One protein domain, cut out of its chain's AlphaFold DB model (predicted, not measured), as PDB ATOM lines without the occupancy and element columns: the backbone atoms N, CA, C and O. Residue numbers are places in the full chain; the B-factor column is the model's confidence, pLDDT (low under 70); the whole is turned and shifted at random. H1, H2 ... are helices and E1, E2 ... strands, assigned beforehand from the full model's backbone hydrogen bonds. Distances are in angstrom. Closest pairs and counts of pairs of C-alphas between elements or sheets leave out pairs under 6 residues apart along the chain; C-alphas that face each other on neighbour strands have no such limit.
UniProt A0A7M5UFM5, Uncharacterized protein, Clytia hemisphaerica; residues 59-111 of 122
ATOM      1  N   TYR A  59     629.432 366.377 497.359       88.38
ATOM      2  CA  TYR A  59     628.519 367.505 497.220       88.38
ATOM      3  C   TYR A  59     629.283 368.731 496.740       88.38
ATOM      4  O   TYR A  59     630.411 368.978 497.176       88.38
ATOM      5  N   ARG A  60     628.691 369.496 495.824       86.50
ATOM      6  CA  ARG A  60     629.215 370.799 495.399       86.50
ATOM      7  C   ARG A  60     628.099 371.815 495.286       86.50
ATOM      8  O   ARG A  60     626.971 371.459 494.973       86.50
ATOM      9  N   THR A  61     628.432 373.085 495.467       86.12
ATOM     10  CA  THR A  61     627.495 374.164 495.168       86.12
ATOM     11  C   THR A  61     627.490 374.425 493.662       86.12
ATOM     12  O   THR A  61     628.546 374.623 493.048       86.12
ATOM     13  N   PHE A  62     626.314 374.395 493.050       81.06
ATOM     14  CA  PHE A  62     626.102 374.764 491.657       81.06
ATOM     15  C   PHE A  62     624.739 375.449 491.537       81.06
ATOM     16  O   PHE A  62     623.750 374.970 492.080       81.06
ATOM     17  N   ASP A  63     624.742 376.625 490.912       79.56
ATOM     18  CA  ASP A  63     623.580 377.515 490.785       79.56
ATOM     19  C   ASP A  63     622.867 377.833 492.117       79.56
ATOM     20  O   ASP A  63     621.651 377.818 492.226       79.56
ATOM     21  N   GLY A  64     623.641 378.055 493.188       82.62
ATOM     22  CA  GLY A  64     623.098 378.340 494.526       82.62
ATOM     23  C   GLY A  64     622.593 377.116 495.301       82.62
ATOM     24  O   GLY A  64     622.228 377.252 496.468       82.62
ATOM     25  N   HIS A  65     622.645 375.918 494.711       77.75
ATOM     26  CA  HIS A  65     622.153 374.679 495.316       77.75
ATOM     27  C   HIS A  65     623.270 373.667 495.581       77.75
ATOM     28  O   HIS A  65     624.289 373.647 494.890       77.75
ATOM     29  N   GLN A  66     623.093 372.813 496.595       82.44
ATOM     30  CA  GLN A  66     624.035 371.741 496.917       82.44
ATOM     31  C   GLN A  66     623.680 370.476 496.123       82.44
ATOM     32  O   GLN A  66     622.676 369.818 496.379       82.44
ATOM     33  N   LEU A  67     624.523 370.144 495.153       82.75
ATOM     34  CA  LEU A  67     624.349 369.050 494.208       82.75
ATOM     35  C   LEU A  67     625.225 367.865 494.594       82.75
ATOM     36  O   LEU A  67     626.451 367.988 494.652       82.75
ATOM     37  N   GLY A  68     624.587 366.721 494.834       88.62
ATOM     38  CA  GLY A  68     625.268 365.439 494.977       88.62
ATOM     39  C   GLY A  68     625.753 364.925 493.622       88.62
ATOM     40  O   GLY A  68     625.023 365.009 492.633       88.62
ATOM     41  N   TYR A  69     626.977 364.410 493.570       90.00
ATOM     42  CA  TYR A  69     627.602 363.857 492.374       90.00
ATOM     43  C   TYR A  69     628.562 362.716 492.723       90.00
ATOM     44  O   TYR A  69     628.962 362.535 493.878       90.00
ATOM     45  N   GLY A  70     628.958 361.954 491.707       91.81
ATOM     46  CA  GLY A  70     629.983 360.928 491.857       91.81
ATOM     47  C   GLY A  70     630.229 360.123 490.590       91.81
ATOM     48  O   GLY A  70     629.735 360.451 489.508       91.81
ATOM     49  N   CYS A  71     630.995 359.049 490.745       90.88
ATOM     50  CA  CYS A  71     631.362 358.114 489.699       90.88
ATOM     51  C   CYS A  71     630.671 356.769 489.938       90.88
ATOM     52  O   CYS A  71     630.970 356.050 490.887       90.88
ATOM     53  N   TYR A  72     629.733 356.406 489.063       88.56
ATOM     54  CA  TYR A  72     628.971 355.166 489.173       88.56
ATOM     55  C   TYR A  72     629.102 354.338 487.897       88.56
ATOM     56  O   TYR A  72     628.765 354.792 486.802       88.56
ATOM     57  N   LYS A  73     629.593 353.099 488.041       88.56
ATOM     58  CA  LYS A  73     629.874 352.173 486.925       88.56
ATOM     59  C   LYS A  73     630.786 352.784 485.848       88.56
ATOM     60  O   LYS A  73     630.580 352.554 484.661       88.56
ATOM     61  N   GLY A  74     631.769 353.581 486.268       89.38
ATOM     62  CA  GLY A  74     632.705 354.249 485.363       89.38
ATOM     63  C   GLY A  74     632.122 355.456 484.626       89.38
ATOM     64  O   GLY A  74     632.751 355.923 483.681       89.38
ATOM     65  N   TYR A  75     630.955 355.969 485.041       90.50
ATOM     66  CA  TYR A  75     630.353 357.182 484.483       90.50
ATOM     67  C   TYR A  75     629.932 358.190 485.553       90.50
ATOM     68  O   TYR A  75     629.463 357.815 486.629       90.50
ATOM     69  N   CYS A  76     630.066 359.476 485.241       90.69
ATOM     70  CA  CYS A  76     629.650 360.551 486.125       90.69
ATOM     71  C   CYS A  76     628.134 360.617 486.248       90.69
ATOM     72  O   CYS A  76     627.409 360.534 485.252       90.69
ATOM     73  N   TRP A  77     627.670 360.823 487.472       90.94
ATOM     74  CA  TRP A  77     626.274 361.073 487.786       90.94
ATOM     75  C   TRP A  77     626.132 362.295 488.692       90.94
ATOM     76  O   TRP A  77     627.072 362.666 489.401       90.94
ATOM     77  N   ALA A  78     624.957 362.915 488.654       90.75
ATOM     78  CA  ALA A  78     624.572 364.002 489.546       90.75
ATOM     79  C   ALA A  78     623.071 363.938 489.861       90.75
ATOM     80  O   ALA A  78     622.290 363.397 489.072       90.75
ATOM     81  N   PHE A  79     622.664 364.489 491.005       89.19
ATOM     82  CA  PHE A  79     621.250 364.746 491.286       89.19
ATOM     83  C   PHE A  79     620.695 365.810 490.339       89.19
ATOM     84  O   PHE A  79     621.428 366.694 489.904       89.19
ATOM     85  N   CYS A  80     619.414 365.710 489.983       81.12
ATOM     86  CA  CYS A  80     618.862 366.564 488.929       81.12
ATOM     87  C   CYS A  80     617.376 366.941 489.070       81.12
ATOM     88  O   CYS A  80     616.820 367.527 488.148       81.12
ATOM     89  N   SER A  81     616.727 366.623 490.195       69.00
ATOM     90  CA  SER A  81     615.332 367.020 490.450       69.00
ATOM     91  C   SER A  81     615.238 368.397 491.108       69.00
ATOM     92  O   SER A  81     616.074 368.731 491.945       69.00
ATOM     93  N   ASP A  82     614.164 369.133 490.801       63.09
ATOM     94  CA  ASP A  82     613.764 370.374 491.489       63.09
ATOM     95  C   ASP A  82     613.587 370.146 492.999       63.09
ATOM     96  O   ASP A  82     613.911 370.990 493.837       63.09
ATOM     97  N   SER A  83     613.094 368.953 493.342       52.16
ATOM     98  CA  SER A  83     613.050 368.423 494.695       52.16
ATOM     99  C   SER A  83     614.282 367.546 494.903       52.16
ATOM    100  O   SER A  83     614.285 366.346 494.624       52.16
ATOM    101  N   TRP A  84     615.342 368.155 495.428       57.47
ATOM    102  CA  TRP A  84     616.579 367.506 495.890       57.47
ATOM    103  C   TRP A  84     616.345 366.342 496.876       57.47
ATOM    104  O   TRP A  84     617.257 365.568 497.156       57.47
ATOM    105  N   VAL A  85     615.119 366.224 497.398       60.44
ATOM    106  CA  VAL A  85     614.645 365.199 498.335       60.44
ATOM    107  C   VAL A  85     614.188 363.930 497.618       60.44
ATOM    108  O   VAL A  85     614.258 362.848 498.193       60.44
ATOM    109  N   ASP A  86     613.774 364.032 496.351       71.69
ATOM    110  CA  ASP A  86     613.255 362.885 495.598       71.69
ATOM    111  C   ASP A  86     614.331 361.818 495.343       71.69
ATOM    112  O   ASP A  86     614.011 360.706 494.932       71.69
ATOM    113  N   GLY A  87     615.613 362.160 495.527       76.44
ATOM    114  CA  GLY A  87     616.737 361.255 495.289       76.44
ATOM    115  C   GLY A  87     616.958 360.911 493.814       76.44
ATOM    116  O   GLY A  87     617.735 360.006 493.512       76.44
ATOM    117  N   LYS A  88     616.300 361.624 492.891       85.12
ATOM    118  CA  LYS A  88     616.425 361.379 491.452       85.12
ATOM    119  C   LYS A  88     617.749 361.883 490.911       85.12
ATOM    120  O   LYS A  88     618.136 363.036 491.136       85.12
ATOM    121  N   TRP A  89     618.408 361.041 490.132       88.50
ATOM    122  CA  TRP A  89     619.723 361.316 489.572       88.50
ATOM    123  C   TRP A  89     619.776 360.994 488.083       88.50
ATOM    124  O   TRP A  89     618.907 360.329 487.519       88.50
ATOM    125  N   CYS A  90     620.818 361.488 487.430       88.31
ATOM    126  CA  CYS A  90     621.077 361.237 486.024       88.31
ATOM    127  C   CYS A  90     622.571 361.045 485.783       88.31
ATOM    128  O   CYS A  90     623.415 361.534 486.537       88.31
ATOM    129  N   TYR A  91     622.909 360.373 484.685       91.12
ATOM    130  CA  TYR A  91     624.268 360.434 484.161       91.12
ATOM    131  C   TYR A  91     624.517 361.788 483.514       91.12
ATOM    132  O   TYR A  91     623.655 362.306 482.797       91.12
ATOM    133  N   THR A  92     625.708 362.329 483.731       90.25
ATOM    134  CA  THR A  92     626.069 363.647 483.228       90.25
ATOM    135  C   THR A  92     626.880 363.582 481.943       90.25
ATOM    136  O   THR A  92     627.406 362.532 481.557       90.25
ATOM    137  N   ARG A  93     626.952 364.719 481.249       86.81
ATOM    138  CA  ARG A  93     627.703 364.894 479.999       86.81
ATOM    139  C   ARG A  93     628.837 365.896 480.161       86.81
ATOM    140  O   ARG A  93     628.816 366.747 481.049       86.81
ATOM    141  N   GLN A  94     629.811 365.825 479.261       80.44
ATOM    142  CA  GLN A  94     630.854 366.836 479.168       80.44
ATOM    143  C   GLN A  94     630.270 368.162 478.669       80.44
ATOM    144  O   GLN A  94     629.464 368.197 477.738       80.44
ATOM    145  N   GLN A  95     630.702 369.269 479.272       70.69
ATOM    146  CA  GLN A  95     630.349 370.604 478.803       70.69
ATOM    147  C   GLN A  95     630.790 370.778 477.338       70.69
ATOM    148  O   GLN A  95     631.945 370.526 477.001       70.69
ATOM    149  N   GLY A  96     629.859 371.176 476.467       71.06
ATOM    150  CA  GLY A  96     630.103 371.334 475.027       71.06
ATOM    151  C   GLY A  96     629.935 370.062 474.184       71.06
ATOM    152  O   GLY A  96     630.027 370.144 472.964       71.06
ATOM    153  N   TYR A  97     629.642 368.908 474.793       69.00
ATOM    154  CA  TYR A  97     629.306 367.676 474.076       69.00
ATOM    155  C   TYR A  97     627.850 367.278 474.328       69.00
ATOM    156  O   TYR A  97     627.403 367.136 475.466       69.00
ATOM    157  N   HIS A  98     627.102 367.070 473.245       65.50
ATOM    158  CA  HIS A  98     625.677 366.728 473.303       65.50
ATOM    159  C   HIS A  98     625.402 365.218 473.377       65.50
ATOM    160  O   HIS A  98     624.249 364.825 473.549       65.50
ATOM    161  N   HIS A  99     626.434 364.371 473.290       69.44
ATOM    162  CA  HIS A  99     626.275 362.920 473.196       69.44
ATOM    163  C   HIS A  99     627.145 362.174 474.208       69.44
ATOM    164  O   HIS A  99     628.339 362.435 474.328       69.44
ATOM    165  N   GLY A 100     626.540 361.190 474.876       82.06
ATOM    166  CA  GLY A 100     627.241 360.214 475.707       82.06
ATOM    167  C   GLY A 100     627.360 360.584 477.187       82.06
ATOM    168  O   GLY A 100     627.315 361.747 477.580       82.06
ATOM    169  N   LYS A 101     627.500 359.542 478.013       88.94
ATOM    170  CA  LYS A 101     627.774 359.650 479.450       88.94
ATOM    171  C   LYS A 101     629.251 359.969 479.649       88.94
ATOM    172  O   LYS A 101     630.097 359.316 479.039       88.94
ATOM    173  N   MET A 102     629.560 360.922 480.521       90.00
ATOM    174  CA  MET A 102     630.942 361.240 480.868       90.00
ATOM    175  C   MET A 102     631.563 360.059 481.615       90.00
ATOM    176  O   MET A 102     631.019 359.645 482.634       90.00
ATOM    177  N   SER A 103     632.673 359.509 481.123       90.25
ATOM    178  CA  SER A 103     633.405 358.460 481.836       90.25
ATOM    179  C   SER A 103     634.141 359.030 483.048       90.25
ATOM    180  O   SER A 103     634.462 360.214 483.085       90.25
ATOM    181  N   CYS A 104     634.412 358.207 484.054       88.75
ATOM    182  CA  CYS A 104     635.150 358.615 485.244       88.75
ATOM    183  C   CYS A 104     635.972 357.469 485.826       88.75
ATOM    184  O   CYS A 104     635.609 356.298 485.719       88.75
ATOM    185  N   PHE A 105     637.071 357.842 486.482       87.94
ATOM    186  CA  PHE A 105     637.940 356.936 487.239       87.94
ATOM    187  C   PHE A 105     637.852 357.176 488.754       87.94
ATOM    188  O   PHE A 105     638.296 356.343 489.540       87.94
ATOM    189  N   SER A 106     637.284 358.311 489.169       87.69
ATOM    190  CA  SER A 106     637.081 358.700 490.566       87.69
ATOM    191  C   SER A 106     635.879 359.639 490.698       87.69
ATOM    192  O   SER A 106     635.512 360.319 489.739       87.69
ATOM    193  N   ASP A 107     635.297 359.729 491.897       88.75
ATOM    194  CA  ASP A 107     634.192 360.659 492.181       88.75
ATOM    195  C   ASP A 107     634.597 362.123 491.949       88.75
ATOM    196  O   ASP A 107     633.837 362.911 491.388       88.75
ATOM    197  N   SER A 108     635.833 362.479 492.315       87.75
ATOM    198  CA  SER A 108     636.381 363.831 492.157       87.75
ATOM    199  C   SER A 108     636.482 364.285 490.701       87.75
ATOM    200  O   SER A 108     636.359 365.477 490.426       87.75
ATOM    201  N   PHE A 109     636.652 363.350 489.762       88.44
ATOM    202  CA  PHE A 109     636.695 363.652 488.331       88.44
ATOM    203  C   PHE A 109     635.368 364.235 487.819       88.44
ATOM    204  O   PHE A 109     635.343 364.971 486.837       88.44
ATOM    205  N   CYS A 110     634.262 363.942 488.506       89.00
ATOM    206  CA  CYS A 110     632.931 364.400 488.135       89.00
ATOM    207  C   CYS A 110     632.564 365.770 488.718       89.00
ATOM    208  O   CYS A 110     631.463 366.254 488.450       89.00
ATOM    209  N   TYR A 111     633.468 366.413 489.475       87.81
ATOM    210  CA  TYR A 111     633.213 367.704 490.116       87.81
ATOM    211  C   TYR A 111     632.677 368.719 489.113       87.81
ATOM    212  O   TYR A 111     631.591 369.251 489.300       87.81
TER     213      TYR A 111
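What this domain is: This is residues 59 to 111 of the 122 residues of an uncharacterized protein of Clytia hemisphaerica (UniProt A0A7M5UFM5). A small, strongly twisted sheet of four strands, E1 to E4, folds back and forth, with one short helix, H1, packed on it over E2. Two loops make the far points of the model: residues 80 to 88 join E3 to E4, and the longer residues 92 to 106 swing away from E4 and come back to H1. The printed part has 53 residues with four named strands and then one named helix, E1 E2 E3 E4 H1; the sheet's order is E1, E2, E3, E4, all antiparallel. The class is mostly strand, though under half of the residues are in named elements. The whole is compact and rounded, with a radius of gyration of the C-alphas of 10.9 A and spans of 26 by 22 by 18 A.

Where its parts are: Find C-alpha 59 at (628.519, 367.505, 497.220), where E1 begins; it runs over residues 59 to 62, 9.5 A. E2, residues 65 to 72, is the longest strand, 21.6 A, and ends at C-alpha 72 at (628.971, 355.166, 489.173). E3 takes residues 75 to 79, 13.7 A, and E4 residues 89 to 91, 7.1 A. H1, residues 107 to 111, covers 7.4 A and ends at C-alpha 111 at (633.213, 367.704, 490.116).

How they stand to each other: Begin with the sheet, a meander, each strand the antiparallel neighbour of the one before. E1 and E2 form a hairpin at 129 degrees between their directions; look at N 60 and O 67, 2.9 A apart. The pairing is staggered: E2 pairs with E1 over residues 65 to 68 and with E3 over residues 69 to 72. In the hairpin E2 and E3, at 153 degrees, N 72 and O 75 are 2.8 A apart. In the hairpin E3 and E4, at 151 degrees, N 90 and O 78 are 2.9 A apart. The edge strands are E1 and E4, and they are apart. H1 is on the sheet, over E2, at a height over the sheet of 5.7 A; the closest C-alphas of E2 and H1, those of Gly 70 and Asp 107, are 4.2 A apart. In H1, 0 of 1 O i to N i+4 pairs and 2 of 2 O i to N i+3 pairs are within hydrogen-bond range.

The domain as a whole: The two C-alphas farthest apart, those of Val 85 and Gly 96, are 28.6 A from each other, while those of Tyr 59 and Tyr 111, first and last printed, are 8.5 A apart. The printed part has no cut. The link from E4 to H1 is long, with 15 residues. Look at the B-factor column for residues 81 to 85 and 97 to 99: their pLDDT is under 70, and the mean of the printed part is 82.5.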